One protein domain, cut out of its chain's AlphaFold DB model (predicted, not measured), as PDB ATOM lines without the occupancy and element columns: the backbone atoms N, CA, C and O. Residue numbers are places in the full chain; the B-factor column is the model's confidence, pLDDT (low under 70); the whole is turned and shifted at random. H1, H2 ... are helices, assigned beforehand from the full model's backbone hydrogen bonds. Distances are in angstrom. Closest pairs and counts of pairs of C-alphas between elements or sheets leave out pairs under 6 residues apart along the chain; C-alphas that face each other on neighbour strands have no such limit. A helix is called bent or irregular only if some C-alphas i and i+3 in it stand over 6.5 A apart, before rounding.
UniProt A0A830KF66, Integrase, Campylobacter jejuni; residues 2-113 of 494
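AT A GLANCE: This is residues 2 to 113 of the 494 residues of the protein "Integrase" of Campylobacter jejuni (UniProt A0A830KF66). A long body of small helices, with H4, H3 and H6 in its middle, H5 at one end and the arm H7b at the other, has a thin arm of chain reaching out from its side to the lone helix H1. In that arm residues 7 to 12, which belong to H1, and residues 15 to 23 stick out free. The printed part has 112 residues with seven named helices, H1 to H7 in order, and no named strand: all helix. It is only just loose, close to extended, with a radius of gyration of the C-alphas of 19.6 A, and flat, spanning 57 by 45 by 21 A.

HOW THE PARTS SIT: Begin at H1, residues 2 to 14, which touches no helix. Past the free residues 15 to 23 look for H2, residues 25 to 28; it touches residues 82 to 86 of H6, residues 80 to 93, the closest C-alphas being those of Ala 25 and Cys 82, 7.1 A apart. Next comes H3, residues 32 to 40, which touches residues 51 to 55 of H4, residues 48 to 61, at a steep tilt of 47 degrees, opposite ways; C-alphas 38 and 51 are closest, 6.1 A. H4 is the hub, touching three helices. Its residues 56 to 61 touch H5, residues 67 to 71, with C-alphas 60 and 67 closest at 5.5 A. Its residues 48 to 52 touch H6 at a steep tilt of 63 degrees, opposite ways, with C-alphas 48 and 84 closest at 5.6 A. H7, residues 95 to 112, was assigned as one helix by its hydrogen bonds but is bent: C-alphas 102 and 105 are 9.4 A apart. Its arms H7a, residues 95 to 102, and H7b, residues 105 to 112, touch at a shallow tilt of 30 degrees, opposite ways, with C-alphas 99 and 108 closest at 5.1 A. H6 and H7a are close but not clearly touching. Every O i to N i+4 pair is within hydrogen-bond range in H3, H4, H5, H6 and H7a, against 5 of 9 in H1 and 3 of 4 in H7b; H2 is too short for such a pair.

IN THESE COORDINATES: Find C-alpha 2 at (-8.342, 48.324, 0.385); H1 is irregular, with C-alphas 8 and 11 9.6 A apart. H4 starts at C-alpha 48, (14.205, 16.238, -8.628), and measures 20.0 A; H6 measures 20.1 A and H3 12.2 A. H7b ends at C-alpha 112, (32.640, 27.283, 3.069).

THE WHOLE: The two C-alphas farthest apart, those of Ala 8 and Lys 68, are 58.4 A apart. The printed part has no cut, and no link is long. Mean pLDDT of the printed part is 85.0; residues 16 to 23 and residue 110 are under 70.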
ATOM      1  N   TRP A   2      -9.681  47.796   0.711       75.06
ATOM      2  CA  TRP A   2      -8.342  48.324   0.385       75.06
ATOM      3  C   TRP A   2      -8.256  49.857   0.203       75.06
ATOM      4  O   TRP A   2      -7.266  50.467   0.585       75.06
ATOM      5  N   GLN A   3      -9.309  50.507  -0.309       85.44
ATOM      6  CA  GLN A   3      -9.343  51.972  -0.486       85.44
ATOM      7  C   GLN A   3      -9.269  52.746   0.843       85.44
ATOM      8  O   GLN A   3      -8.648  53.803   0.899       85.44
ATOM      9  N   LYS A   4      -9.870  52.218   1.922       81.19
ATOM     10  CA  LYS A   4      -9.806  52.836   3.259       81.19
ATOM     11  C   LYS A   4      -8.421  52.677   3.891       81.19
ATOM     12  O   LYS A   4      -7.947  53.602   4.535       81.19
ATOM     13  N   GLU A   5      -7.772  51.532   3.689       76.50
ATOM     14  CA  GLU A   5      -6.416  51.274   4.194       76.50
ATOM     15  C   GLU A   5      -5.364  52.117   3.463       76.50
ATOM     16  O   GLU A   5      -4.479  52.675   4.109       76.50
ATOM     17  N   TYR A   6      -5.517  52.290   2.145       81.50
ATOM     18  CA  TYR A   6      -4.684  53.189   1.342       81.50
ATOM     19  C   TYR A   6      -4.803  54.653   1.786       81.50
ATOM     20  O   TYR A   6      -3.795  55.337   1.932       81.50
ATOM     21  N   LEU A   7      -6.027  55.125   2.049       83.44
ATOM     22  CA  LEU A   7      -6.262  56.490   2.534       83.44
ATOM     23  C   LEU A   7      -5.647  56.750   3.918       83.44
ATOM     24  O   LEU A   7      -5.290  57.886   4.210       83.44
ATOM     25  N   ALA A   8      -5.526  55.721   4.759       82.06
ATOM     26  CA  ALA A   8      -5.006  55.856   6.117       82.06
ATOM     27  C   ALA A   8      -3.474  55.747   6.202       82.06
ATOM     28  O   ALA A   8      -2.868  56.471   6.983       82.06
ATOM     29  N   ASN A   9      -2.848  54.846   5.433       79.38
ATOM     30  CA  ASN A   9      -1.420  54.521   5.586       79.38
ATOM     31  C   ASN A   9      -0.641  54.488   4.253       79.38
ATOM     32  O   ASN A   9       0.463  53.949   4.192       79.38
ATOM     33  N   GLY A  10      -1.202  55.039   3.174       82.81
ATOM     34  CA  GLY A  10      -0.536  55.151   1.874       82.81
ATOM     35  C   GLY A  10      -0.248  53.806   1.192       82.81
ATOM     36  O   GLY A  10      -0.935  52.806   1.406       82.81
ATOM     37  N   LEU A  11       0.777  53.789   0.333       77.00
ATOM     38  CA  LEU A  11       1.200  52.604  -0.434       77.00
ATOM     39  C   LEU A  11       1.650  51.438   0.462       77.00
ATOM     40  O   LEU A  11       1.379  50.284   0.128       77.00
ATOM     41  N   ASP A  12       2.252  51.724   1.617       75.56
ATOM     42  CA  ASP A  12       2.738  50.706   2.559       75.56
ATOM     43  C   ASP A  12       1.608  49.858   3.167       75.56
ATOM     44  O   ASP A  12       1.818  48.716   3.585       75.56
ATOM     45  N   ALA A  13       0.381  50.387   3.172       74.19
ATOM     46  CA  ALA A  13      -0.819  49.686   3.624       74.19
ATOM     47  C   ALA A  13      -1.248  48.556   2.678       74.19
ATOM     48  O   ALA A  13      -1.899  47.607   3.107       74.19
ATOM     49  N   LEU A  14      -0.902  48.679   1.394       77.75
ATOM     50  CA  LEU A  14      -1.291  47.751   0.332       77.75
ATOM     51  C   LEU A  14      -0.245  46.655   0.093       77.75
ATOM     52  O   LEU A  14      -0.466  45.768  -0.734       77.75
ATOM     53  N   ILE A  15       0.886  46.702   0.805       72.62
ATOM     54  CA  ILE A  15       1.901  45.649   0.772       72.62
ATOM     55  C   ILE A  15       1.283  44.374   1.355       72.62
ATOM     56  O   ILE A  15       0.777  44.372   2.476       72.62
ATOM     57  N   ASP A  16       1.315  43.280   0.592       65.31
ATOM     58  CA  ASP A  16       0.757  41.993   1.010       65.31
ATOM     59  C   ASP A  16       1.538  41.429   2.211       65.31
ATOM     60  O   ASP A  16       2.650  40.923   2.072       65.31
ATOM     61  N   LYS A  17       0.947  41.530   3.409       64.69
ATOM     62  CA  LYS A  17       1.528  41.054   4.678       64.69
ATOM     63  C   LYS A  17       1.235  39.575   4.960       64.69
ATOM     64  O   LYS A  17       1.481  39.106   6.071       64.69
ATOM     65  N   ARG A  18       0.666  38.826   4.007       63.22
ATOM     66  CA  ARG A  18       0.361  37.402   4.203       63.22
ATOM     67  C   ARG A  18       1.651  36.585   4.252       63.22
ATOM     68  O   ARG A  18       2.236  36.241   3.229       63.22
ATOM     69  N   GLU A  19       2.065  36.209   5.456       52.00
ATOM     70  CA  GLU A  19       3.072  35.170   5.646       52.00
ATOM     71  C   GLU A  19       2.495  33.810   5.236       52.00
ATOM     72  O   GLU A  19       1.441  33.384   5.717       52.00
ATOM     73  N   ASN A  20       3.186  33.101   4.343       54.19
ATOM     74  CA  ASN A  20       2.778  31.770   3.910       54.19
ATOM     75  C   ASN A  20       3.113  30.743   5.009       54.19
ATOM     76  O   ASN A  20       4.146  30.081   4.964       54.19
ATOM     77  N   LYS A  21       2.240  30.652   6.020       50.94
ATOM     78  CA  LYS A  21       2.352  29.751   7.181       50.94
ATOM     79  C   LYS A  21       1.894  28.310   6.909       50.94
ATOM     80  O   LYS A  21       1.736  27.544   7.851       50.94
ATOM     81  N   LYS A  22       1.638  27.924   5.650       59.69
ATOM     82  CA  LYS A  22       1.301  26.528   5.331       59.69
ATOM     83  C   LYS A  22       2.525  25.639   5.529       59.69
ATOM     84  O   LYS A  22       3.587  25.921   4.970       59.69
ATOM     85  N   ASP A  23       2.340  24.553   6.274       59.38
ATOM     86  CA  ASP A  23       3.331  23.489   6.362       59.38
ATOM     87  C   ASP A  23       3.680  22.963   4.964       59.38
ATOM     88  O   ASP A  23       2.842  22.887   4.060       59.38
ATOM     89  N   ASP A  24       4.959  22.636   4.775       72.25
ATOM     90  CA  ASP A  24       5.450  21.965   3.573       72.25
ATOM     91  C   ASP A  24       4.670  20.658   3.381       72.25
ATOM     92  O   ASP A  24       4.620  19.833   4.292       72.25
ATOM     93  N   ALA A  25       4.093  20.447   2.196       78.06
ATOM     94  CA  ALA A  25       3.302  19.258   1.891       78.06
ATOM     95  C   ALA A  25       4.075  17.945   2.127       78.06
ATOM     96  O   ALA A  25       3.474  16.955   2.522       78.06
ATOM     97  N   ILE A  26       5.408  17.932   1.999       84.38
ATOM     98  CA  ILE A  26       6.247  16.778   2.377       84.38
ATOM     99  C   ILE A  26       6.154  16.479   3.881       84.38
ATOM    100  O   ILE A  26       6.151  15.316   4.291       84.38
ATOM    101  N   SER A  27       6.078  17.526   4.705       81.69
ATOM    102  CA  SER A  27       5.932  17.417   6.159       81.69
ATOM    103  C   SER A  27       4.515  16.987   6.538       81.69
ATOM    104  O   SER A  27       4.364  16.076   7.344       81.69
ATOM    105  N   THR A  28       3.486  17.551   5.896       83.31
ATOM    106  CA  THR A  28       2.081  17.153   6.101       83.31
ATOM    107  C   THR A  28       1.829  15.689   5.729       83.31
ATOM    108  O   THR A  28       1.057  15.004   6.391       83.31
ATOM    109  N   LEU A  29       2.513  15.186   4.699       85.44
ATOM    110  CA  LEU A  29       2.417  13.796   4.245       85.44
ATOM    111  C   LEU A  29       3.257  12.810   5.083       85.44
ATOM    112  O   LEU A  29       3.207  11.606   4.834       85.44
ATOM    113  N   GLY A  30       4.045  13.293   6.051       86.50
ATOM    114  CA  GLY A  30       4.871  12.452   6.923       86.50
ATOM    115  C   GLY A  30       6.058  11.770   6.227       86.50
ATOM    116  O   GLY A  30       6.591  10.796   6.744       86.50
ATOM    117  N   ILE A  31       6.489  12.262   5.058       89.38
ATOM    118  CA  ILE A  31       7.554  11.650   4.231       89.38
ATOM    119  C   ILE A  31       8.863  12.452   4.235       89.38
ATOM    120  O   ILE A  31       9.734  12.261   3.384       89.38
ATOM    121  N   LYS A  32       9.014  13.372   5.192       90.50
ATOM    122  CA  LYS A  32      10.159  14.287   5.285       90.50
ATOM    123  C   LYS A  32      11.500  13.565   5.370       90.50
ATOM    124  O   LYS A  32      12.430  13.938   4.662       90.50
ATOM    125  N   GLU A  33      11.588  12.530   6.195       91.38
ATOM    126  CA  GLU A  33      12.820  11.757   6.369       91.38
ATOM    127  C   GLU A  33      13.212  11.025   5.079       91.38
ATOM    128  O   GLU A  33      14.343  11.148   4.610       91.38
ATOM    129  N   LEU A  34      12.250  10.359   4.433       91.50
ATOM    130  CA  LEU A  34      12.470   9.684   3.154       91.50
ATOM    131  C   LEU A  34      12.931  10.666   2.064       91.50
ATOM    132  O   LEU A  34      13.853  10.367   1.300       91.50
ATOM    133  N   PHE A  35      12.329  11.857   2.012       94.38
ATOM    134  CA  PHE A  35      12.735  12.922   1.097       94.38
ATOM    135  C   PHE A  35      14.178  13.379   1.343       94.38
ATOM    136  O   PHE A  35      14.963  13.435   0.393       94.38
ATOM    137  N   ILE A  36      14.545  13.665   2.597       93.38
ATOM    138  CA  ILE A  36      15.903  14.091   2.962       93.38
ATOM    139  C   ILE A  36      16.911  12.992   2.619       93.38
ATOM    140  O   ILE A  36      17.896  13.277   1.942       93.38
ATOM    141  N   ASN A  37      16.644  11.738   2.986       93.50
ATOM    142  CA  ASN A  37      17.541  10.615   2.708       93.50
ATOM    143  C   ASN A  37      17.767  10.429   1.201       93.50
ATOM    144  O   ASN A  37      18.903  10.285   0.745       93.50
ATOM    145  N   THR A  38      16.702  10.528   0.400       93.44
ATOM    146  CA  THR A  38      16.787  10.410  -1.067       93.44
ATOM    147  C   THR A  38      17.539  11.587  -1.701       93.44
ATOM    148  O   THR A  38      18.245  11.415  -2.702       93.44
ATOM    149  N   LEU A  39      17.408  12.789  -1.128       94.00
ATOM    150  CA  LEU A  39      18.147  13.982  -1.543       94.00
ATOM    151  C   LEU A  39      19.638  13.854  -1.207       94.00
ATOM    152  O   LEU A  39      20.472  14.106  -2.076       94.00
ATOM    153  N   LEU A  40      19.977  13.435   0.014       93.12
ATOM    154  CA  LEU A  40      21.358  13.246   0.473       93.12
ATOM    155  C   LEU A  40      22.078  12.103  -0.257       93.12
ATOM    156  O   LEU A  40      23.299  12.131  -0.384       93.12
ATOM    157  N   ALA A  41      21.334  11.136  -0.798       92.00
ATOM    158  CA  ALA A  41      21.879  10.069  -1.633       92.00
ATOM    159  C   ALA A  41      22.343  10.541  -3.031       92.00
ATOM    160  O   ALA A  41      23.012   9.790  -3.744       92.00
ATOM    161  N   GLN A  42      21.992  11.760  -3.462       91.44
ATOM    162  CA  GLN A  42      22.409  12.287  -4.765       91.44
ATOM    163  C   GLN A  42      23.906  12.644  -4.782       91.44
ATOM    164  O   GLN A  42      24.438  13.192  -3.819       91.44
ATOM    165  N   LYS A  43      24.586  12.395  -5.910       87.94
ATOM    166  CA  LYS A  43      25.997  12.768  -6.140       87.94
ATOM    167  C   LYS A  43      26.194  13.337  -7.549       87.94
ATOM    168  O   LYS A  43      25.648  12.807  -8.516       87.94
ATOM    169  N   GLY A  44      26.944  14.432  -7.674       84.31
ATOM    170  CA  GLY A  44      27.324  15.089  -8.936       84.31
ATOM    171  C   GLY A  44      26.208  15.865  -9.650       84.31
ATOM    172  O   GLY A  44      26.483  16.783 -10.423       84.31
ATOM    173  N   ARG A  45      24.935  15.543  -9.397       88.06
ATOM    174  CA  ARG A  45      23.772  16.280  -9.906       88.06
ATOM    175  C   ARG A  45      22.599  16.193  -8.941       88.06
ATOM    176  O   ARG A  45      22.428  15.193  -8.256       88.06
ATOM    177  N   LEU A  46      21.745  17.209  -8.963       90.00
ATOM    178  CA  LEU A  46      20.470  17.210  -8.249       90.00
ATOM    179  C   LEU A  46      19.350  16.841  -9.220       90.00
ATOM    180  O   LEU A  46      19.079  17.585 -10.164       90.00
ATOM    181  N   ASN A  47      18.713  15.691  -9.005       92.12
ATOM    182  CA  ASN A  47      17.667  15.182  -9.887       92.12
ATOM    183  C   ASN A  47      16.317  15.093  -9.161       92.12
ATOM    184  O   ASN A  47      15.967  14.057  -8.599       92.12
ATOM    185  N   ALA A  48      15.541  16.177  -9.223       93.44
ATOM    186  CA  ALA A  48      14.205  16.238  -8.628       93.44
ATOM    187  C   ALA A  48      13.250  15.173  -9.195       93.44
ATOM    188  O   ALA A  48      12.438  14.633  -8.452       93.44
ATOM    189  N   SER A  49      13.369  14.830 -10.484       92.88
ATOM    190  CA  SER A  49      12.529  13.803 -11.114       92.88
ATOM    191  C   SER A  49      12.832  12.414 -10.553       92.88
ATOM    192  O   SER A  49      11.918  11.642 -10.285       92.88
ATOM    193  N   ASN A  50      14.107  12.104 -10.307       93.19
ATOM    194  CA  ASN A  50      14.479  10.853  -9.657       93.19
ATOM    195  C   ASN A  50      13.950  10.780  -8.221       93.19
ATOM    196  O   ASN A  50      13.383   9.765  -7.841       93.19
ATOM    197  N   ILE A  51      14.097  11.863  -7.449       93.62
ATOM    198  CA  ILE A  51      13.579  11.931  -6.075       93.62
ATOM    199  C   ILE A  51      12.057  11.728  -6.076       93.62
ATOM    200  O   ILE A  51      11.557  10.898  -5.327       93.62
ATOM    201  N   HIS A  52      11.327  12.409  -6.966       94.75
ATOM    202  CA  HIS A  52       9.878  12.237  -7.139       94.75
ATOM    203  C   HIS A  52       9.483  10.788  -7.445       94.75
ATOM    204  O   HIS A  52       8.574  10.261  -6.806       94.75
ATOM    205  N   ARG A  53      10.192  10.113  -8.359       93.31
ATOM    206  CA  ARG A  53       9.914   8.708  -8.694       93.31
ATOM    207  C   ARG A  53      10.187   7.771  -7.524       93.31
ATOM    208  O   ARG A  53       9.339   6.943  -7.226       93.31
ATOM    209  N   VAL A  54      11.329   7.916  -6.850       92.50
ATOM    210  CA  VAL A  54      11.694   7.071  -5.699       92.50
ATOM    211  C   VAL A  54      10.687   7.233  -4.561       92.50
ATOM    212  O   VAL A  54      10.237   6.233  -4.013       92.50
ATOM    213  N   LEU A  55      10.266   8.466  -4.258       92.56
ATOM    214  CA  LEU A  55       9.245   8.720  -3.239       92.56
ATOM    215  C   LEU A  55       7.925   8.017  -3.564       92.56
ATOM    216  O   LEU A  55       7.392   7.301  -2.722       92.56
ATOM    217  N   ASN A  56       7.417   8.179  -4.789       91.75
ATOM    218  CA  ASN A  56       6.173   7.530  -5.200       91.75
ATOM    219  C   ASN A  56       6.310   5.994  -5.273       91.75
ATOM    220  O   ASN A  56       5.361   5.296  -4.932       91.75
ATOM    221  N   TYR A  57       7.477   5.442  -5.634       92.50
ATOM    222  CA  TYR A  57       7.717   3.990  -5.616       92.50
ATOM    223  C   TYR A  57       7.708   3.396  -4.205       92.50
ATOM    224  O   TYR A  57       7.075   2.365  -3.989       92.50
ATOM    225  N   GLU A  58       8.368   4.037  -3.239       88.38
ATOM    226  CA  GLU A  58       8.352   3.579  -1.843       88.38
ATOM    227  C   GLU A  58       6.941   3.640  -1.245       88.38
ATOM    228  O   GLU A  58       6.535   2.785  -0.460       88.38
ATOM    229  N   LEU A  59       6.143   4.621  -1.662       86.44
ATOM    230  CA  LEU A  59       4.757   4.747  -1.222       86.44
ATOM    231  C   LEU A  59       3.830   3.738  -1.905       86.44
ATOM    232  O   LEU A  59       2.940   3.203  -1.244       86.44
ATOM    233  N   ALA A  60       4.082   3.411  -3.173       87.44
ATOM    234  CA  ALA A  60       3.389   2.328  -3.861       87.44
ATOM    235  C   ALA A  60       3.704   0.960  -3.236       87.44
ATOM    236  O   ALA A  60       2.805   0.156  -3.006       87.44
ATOM    237  N   LYS A  61       4.967   0.726  -2.856       86.88
ATOM    238  CA  LYS A  61       5.388  -0.467  -2.103       86.88
ATOM    239  C   LYS A  61       4.664  -0.590  -0.757       86.88
ATOM    240  O   LYS A  61       4.325  -1.695  -0.349       86.88
ATOM    241  N   ASN A  62       4.387   0.535  -0.102       84.62
ATOM    242  CA  ASN A  62       3.639   0.593   1.157       84.62
ATOM    243  C   ASN A  62       2.107   0.578   0.966       84.62
ATOM    244  O   ASN A  62       1.376   0.845   1.919       84.62
ATOM    245  N   GLY A  63       1.614   0.306  -0.249       82.31
ATOM    246  CA  GLY A  63       0.187   0.176  -0.558       82.31
ATOM    247  C   GLY A  63      -0.594   1.493  -0.595       82.31
ATOM    248  O   GLY A  63      -1.819   1.466  -0.636       82.31
ATOM    249  N   LYS A  64       0.084   2.649  -0.573       79.94
ATOM    250  CA  LYS A  64      -0.557   3.979  -0.578       79.94
ATOM    251  C   LYS A  64      -0.852   4.525  -1.982       79.94
ATOM    252  O   LYS A  64      -1.469   5.579  -2.090       79.94
ATOM    253  N   LEU A  65      -0.369   3.856  -3.027       83.94
ATOM    254  CA  LEU A  65      -0.495   4.243  -4.433       83.94
ATOM    255  C   LEU A  65      -0.409   2.980  -5.301       83.94
ATOM    256  O   LEU A  65       0.436   2.124  -5.039       83.94
ATOM    257  N   ASP A  66      -1.227   2.856  -6.346       88.81
ATOM    258  CA  ASP A  66      -1.038   1.777  -7.319       88.81
ATOM    259  C   ASP A  66       0.144   2.091  -8.252       88.81
ATOM    260  O   ASP A  66       0.247   3.166  -8.852       88.81
ATOM    261  N   LEU A  67       1.070   1.136  -8.385       87.50
ATOM    262  CA  LEU A  67       2.281   1.331  -9.179       87.50
ATOM    263  C   LEU A  67       1.981   1.463 -10.682       87.50
ATOM    264  O   LEU A  67       2.679   2.211 -11.371       87.50
ATOM    265  N   LYS A  68       0.976   0.751 -11.212       89.19
ATOM    266  CA  LYS A  68       0.606   0.857 -12.634       89.19
ATOM    267  C   LYS A  68      -0.016   2.213 -12.923       89.19
ATOM    268  O   LYS A  68       0.300   2.787 -13.965       89.19
ATOM    269  N   ASP A  69      -0.836   2.735 -12.019       89.06
ATOM    270  CA  ASP A  69      -1.445   4.054 -12.182       89.06
ATOM    271  C   ASP A  69      -0.396   5.170 -12.127       89.06
ATOM    272  O   ASP A  69      -0.407   6.049 -12.993       89.06
ATOM    273  N   PHE A  70       0.594   5.077 -11.232       89.50
ATOM    274  CA  PHE A  70       1.721   6.016 -11.215       89.50
ATOM    275  C   PHE A  70       2.571   5.955 -12.486       89.50
ATOM    276  O   PHE A  70       2.848   6.979 -13.118       89.50
ATOM    277  N   LEU A  71       2.974   4.752 -12.909       88.00
ATOM    278  CA  LEU A  71       3.756   4.574 -14.137       88.00
ATOM    279  C   LEU A  71       2.976   5.016 -15.384       88.00
ATOM    280  O   LEU A  71       3.569   5.555 -16.320       88.00
ATOM    281  N   GLY A  72       1.656   4.830 -15.374       88.06
ATOM    282  CA  GLY A  72       0.723   5.290 -16.397       88.06
ATOM    283  C   GLY A  72       0.369   6.779 -16.319       88.06
ATOM    284  O   GLY A  72      -0.395   7.238 -17.166       88.06
ATOM    285  N   LYS A  73       0.915   7.529 -15.348       87.00
ATOM    286  CA  LYS A  73       0.607   8.947 -15.070       87.00
ATOM    287  C   LYS A  73      -0.882   9.231 -14.824       87.00
ATOM    288  O   LYS A  73      -1.362  10.313 -15.152       87.00
ATOM    289  N   LYS A  74      -1.613   8.253 -14.295       88.19
ATOM    290  CA  LYS A  74      -3.031   8.392 -13.948       88.19
ATOM    291  C   LYS A  74      -3.225   8.973 -12.553       88.19
ATOM    292  O   LYS A  74      -4.160   9.739 -12.360       88.19
ATOM    293  N   ASP A  75      -2.339   8.621 -11.625       85.19
ATOM    294  CA  ASP A  75      -2.374   9.090 -10.242       85.19
ATOM    295  C   ASP A  75      -0.951   9.255  -9.687       85.19
ATOM    296  O   ASP A  75      -0.013   8.599 -10.144       85.19
ATOM    297  N   GLU A  76      -0.769  10.143  -8.717       88.81
ATOM    298  CA  GLU A  76       0.491  10.317  -7.998       88.81
ATOM    299  C   GLU A  76       0.238  10.745  -6.553       88.81
ATOM    300  O   GLU A  76      -0.645  11.549  -6.265       88.81
ATOM    301  N   PHE A  77       1.056  10.248  -5.627       88.00
ATOM    302  CA  PHE A  77       0.911  10.599  -4.216       88.00
ATOM    303  C   PHE A  77       1.506  11.977  -3.909       88.00
ATOM    304  O   PHE A  77       0.953  12.762  -3.141       88.00
ATOM    305  N   ILE A  78       2.665  12.273  -4.496       89.62
ATOM    306  CA  ILE A  78       3.313  13.579  -4.389       89.62
ATOM    307  C   ILE A  78       3.719  14.075  -5.765       89.62
ATOM    308  O   ILE A  78       4.356  13.344  -6.525       89.62
ATOM    309  N   SER A  79       3.411  15.341  -6.047       91.19
ATOM    310  CA  SER A  79       3.732  15.960  -7.326       91.19
ATOM    311  C   SER A  79       5.192  16.356  -7.467       91.19
ATOM    312  O   SER A  79       5.893  16.682  -6.498       91.19
ATOM    313  N   TYR A  80       5.653  16.371  -8.715       92.56
ATOM    314  CA  TYR A  80       7.004  16.795  -9.062       92.56
ATOM    315  C   TYR A  80       7.296  18.227  -8.582       92.56
ATOM    316  O   TYR A  80       8.354  18.484  -8.005       92.56
ATOM    317  N   GLU A  81       6.357  19.159  -8.755       91.06
ATOM    318  CA  GLU A  81       6.498  20.560  -8.345       91.06
ATOM    319  C   GLU A  81       6.652  20.700  -6.830       91.06
ATOM    320  O   GLU A  81       7.390  21.575  -6.364       91.06
ATOM    321  N   CYS A  82       5.971  19.844  -6.060       90.50
ATOM    322  CA  CYS A  82       6.123  19.794  -4.614       90.50
ATOM    323  C   CYS A  82       7.556  19.404  -4.239       90.50
ATOM    324  O   CYS A  82       8.237  20.158  -3.543       90.50
ATOM    325  N   VAL A  83       8.051  18.292  -4.790       92.69
ATOM    326  CA  VAL A  83       9.425  17.817  -4.569       92.69
ATOM    327  C   VAL A  83      10.453  18.865  -5.005       92.69
ATOM    328  O   VAL A  83      11.403  19.146  -4.275       92.69
ATOM    329  N   LEU A  84      10.259  19.497  -6.166       93.38
ATOM    330  CA  LEU A  84      11.162  20.520  -6.691       93.38
ATOM    331  C   LEU A  84      11.236  21.751  -5.776       93.38
ATOM    332  O   LEU A  84      12.332  22.267  -5.539       93.38
ATOM    333  N   ARG A  85      10.095  22.238  -5.268       90.94
ATOM    334  CA  ARG A  85      10.060  23.371  -4.327       90.94
ATOM    335  C   ARG A  85      10.741  23.022  -3.011       90.94
ATOM    336  O   ARG A  85      11.606  23.788  -2.584       90.94
ATOM    337  N   SER A  86      10.409  21.883  -2.407       91.25
ATOM    338  CA  SER A  86      10.999  21.472  -1.129       91.25
ATOM    339  C   SER A  86      12.500  21.204  -1.267       91.25
ATOM    340  O   SER A  86      13.274  21.637  -0.417       91.25
ATOM    341  N   MET A  87      12.955  20.638  -2.394       93.38
ATOM    342  CA  MET A  87      14.383  20.500  -2.718       93.38
ATOM    343  C   MET A  87      15.075  21.861  -2.814       93.38
ATOM    344  O   MET A  87      16.113  22.068  -2.188       93.38
ATOM    345  N   LYS A  88      14.509  22.820  -3.559       92.44
ATOM    346  CA  LYS A  88      15.078  24.175  -3.667       92.44
ATOM    347  C   LYS A  88      15.145  24.879  -2.310       92.44
ATOM    348  O   LYS A  88      16.158  25.516  -2.026       92.44
ATOM    349  N   LYS A  89      14.096  24.757  -1.488       91.88
ATOM    350  CA  LYS A  89      14.039  25.322  -0.134       91.88
ATOM    351  C   LYS A  89      15.126  24.715   0.757       91.88
ATOM    352  O   LYS A  89      15.981  25.452   1.243       91.88
ATOM    353  N   TYR A  90      15.175  23.386   0.854       91.75
ATOM    354  CA  TYR A  90      16.163  22.665   1.659       91.75
ATOM    355  C   TYR A  90      17.603  23.033   1.282       91.75
ATOM    356  O   TYR A  90      18.422  23.314   2.150       91.75
ATOM    357  N   LEU A  91      17.922  23.097  -0.014       92.19
ATOM    358  CA  LEU A  91      19.266  23.445  -0.494       92.19
ATOM    359  C   LEU A  91      19.632  24.924  -0.289       92.19
ATOM    360  O   LEU A  91      20.818  25.257  -0.256       92.19
ATOM    361  N   LYS A  92      18.640  25.819  -0.205       91.56
ATOM    362  CA  LYS A  92      18.856  27.237   0.121       91.56
ATOM    363  C   LYS A  92      19.247  27.395   1.590       91.56
ATOM    364  O   LYS A  92      20.143  28.183   1.884       91.56
ATOM    365  N   GLU A  93      18.596  26.636   2.466       91.94
ATOM    366  CA  GLU A  93      18.867  26.582   3.907       91.94
ATOM    367  C   GLU A  93      20.168  25.809   4.206       91.94
ATOM    368  O   GLU A  93      20.929  26.196   5.085       91.94
ATOM    369  N   ASN A  94      20.497  24.790   3.402       91.75
ATOM    370  CA  ASN A  94      21.655  23.909   3.587       91.75
ATOM    371  C   ASN A  94      22.677  24.036   2.441       91.75
ATOM    372  O   ASN A  94      22.928  23.095   1.679       91.75
ATOM    373  N   LYS A  95      23.297  25.214   2.310       91.38
ATOM    374  CA  LYS A  95      24.269  25.498   1.234       91.38
ATOM    375  C   LYS A  95      25.505  24.586   1.253       91.38
ATOM    376  O   LYS A  95      26.067  24.324   0.189       91.38
ATOM    377  N   LEU A  96      25.940  24.120   2.426       90.62
ATOM    378  CA  LEU A  96      27.075  23.195   2.554       90.62
ATOM    379  C   LEU A  96      26.780  21.869   1.855       90.62
ATOM    380  O   LEU A  96      27.495  21.489   0.932       90.62
ATOM    381  N   ILE A  97      25.651  21.248   2.202       91.50
ATOM    382  CA  ILE A  97      25.168  20.004   1.589       91.50
ATOM    383  C   ILE A  97      25.031  20.162   0.073       91.50
ATOM    384  O   ILE A  97      25.510  19.324  -0.688       91.50
ATOM    385  N   LYS A  98      24.429  21.271  -0.381       93.00
ATOM    386  CA  LYS A  98      24.308  21.577  -1.812       93.00
ATOM    387  C   LYS A  98      25.668  21.545  -2.517       93.00
ATOM    388  O   LYS A  98      25.782  20.951  -3.587       93.00
ATOM    389  N   ASN A  99      26.673  22.200  -1.941       90.19
ATOM    390  CA  ASN A  99      27.993  22.294  -2.554       90.19
ATOM    391  C   ASN A  99      28.737  20.955  -2.513       90.19
ATOM    392  O   ASN A  99      29.359  20.619  -3.513       90.19
ATOM    393  N   ILE A 100      28.596  20.158  -1.451       91.50
ATOM    394  CA  ILE A 100      29.162  18.800  -1.389       91.50
ATOM    395  C   ILE A 100      28.566  17.914  -2.492       91.50
ATOM    396  O   ILE A 100      29.301  17.273  -3.238       91.50
ATOM    397  N   ILE A 101      27.238  17.916  -2.659       90.25
ATOM    398  CA  ILE A 101      26.568  17.095  -3.682       90.25
ATOM    399  C   ILE A 101      27.001  17.502  -5.098       90.25
ATOM    400  O   ILE A 101      27.220  16.640  -5.948       90.25
ATOM    401  N   LEU A 102      27.091  18.807  -5.373       88.88
ATOM    402  CA  LEU A 102      27.361  19.325  -6.719       88.88
ATOM    403  C   LEU A 102      28.847  19.403  -7.078       88.88
ATOM    404  O   LEU A 102      29.183  19.324  -8.259       88.88
ATOM    405  N   HIS A 103      29.718  19.614  -6.093       86.12
ATOM    406  CA  HIS A 103      31.124  19.968  -6.303       86.12
ATOM    407  C   HIS A 103      32.107  19.102  -5.505       86.12
ATOM    408  O   HIS A 103      33.311  19.314  -5.625       86.12
ATOM    409  N   GLY A 104      31.623  18.131  -4.727       87.19
ATOM    410  CA  GLY A 104      32.459  17.299  -3.869       87.19
ATOM    411  C   GLY A 104      32.971  18.037  -2.631       87.19
ATOM    412  O   GLY A 104      32.597  19.181  -2.360       87.19
ATOM    413  N   GLU A 105      33.824  17.352  -1.876       84.94
ATOM    414  CA  GLU A 105      34.434  17.863  -0.646       84.94
ATOM    415  C   GLU A 105      35.321  19.083  -0.920       84.94
ATOM    416  O   GLU A 105      35.051  20.151  -0.378       84.94
ATOM    417  N   ASP A 106      36.268  18.985  -1.855       76.19
ATOM    418  CA  ASP A 106      37.171  20.088  -2.220       76.19
ATOM    419  C   ASP A 106      36.411  21.357  -2.640       76.19
ATOM    420  O   ASP A 106      36.706  22.475  -2.208       76.19
ATOM    421  N   GLY A 107      35.366  21.193  -3.458       77.06
ATOM    422  CA  GLY A 107      34.527  22.301  -3.898       77.06
ATOM    423  C   GLY A 107      33.691  22.913  -2.771       77.06
ATOM    424  O   GLY A 107      33.348  24.099  -2.840       77.06
ATOM    425  N   ALA A 108      33.351  22.135  -1.744       84.06
ATOM    426  CA  ALA A 108      32.686  22.628  -0.548       84.06
ATOM    427  C   ALA A 108      33.667  23.356   0.377       84.06
ATOM    428  O   ALA A 108      33.339  24.463   0.804       84.06
ATOM    429  N   ILE A 109      34.863  22.799   0.603       78.06
ATOM    430  CA  ILE A 109      35.951  23.420   1.372       78.06
ATOM    431  C   ILE A 109      36.244  24.809   0.804       78.06
ATOM    432  O   ILE A 109      36.080  25.798   1.505       78.06
ATOM    433  N   SER A 110      36.526  24.920  -0.495       69.50
ATOM    434  CA  SER A 110      36.806  26.210  -1.149       69.50
ATOM    435  C   SER A 110      35.710  27.276  -0.942       69.50
ATOM    436  O   SER A 110      36.003  28.467  -0.916       69.50
ATOM    437  N   ARG A 111      34.441  26.872  -0.788       78.06
ATOM    438  CA  ARG A 111      33.292  27.793  -0.687       78.06
ATOM    439  C   ARG A 111      32.841  28.094   0.741       78.06
ATOM    440  O   ARG A 111      32.115  29.067   0.928       78.06
ATOM    441  N   HIS A 112      33.170  27.232   1.700       76.81
ATOM    442  CA  HIS A 112      32.640  27.283   3.069       76.81
ATOM    443  C   HIS A 112      33.718  27.347   4.142       76.81
ATOM    444  O   HIS A 112      33.378  27.622   5.292       76.81
ATOM    445  N   LEU A 113      34.986  27.090   3.806       74.00
ATOM    446  CA  LEU A 113      36.064  27.186   4.777       74.00
ATOM    447  C   LEU A 113      36.141  28.635   5.296       74.00
ATOM    448  O   LEU A 113      36.206  29.565   4.488       74.00
TER     449      LEU A 113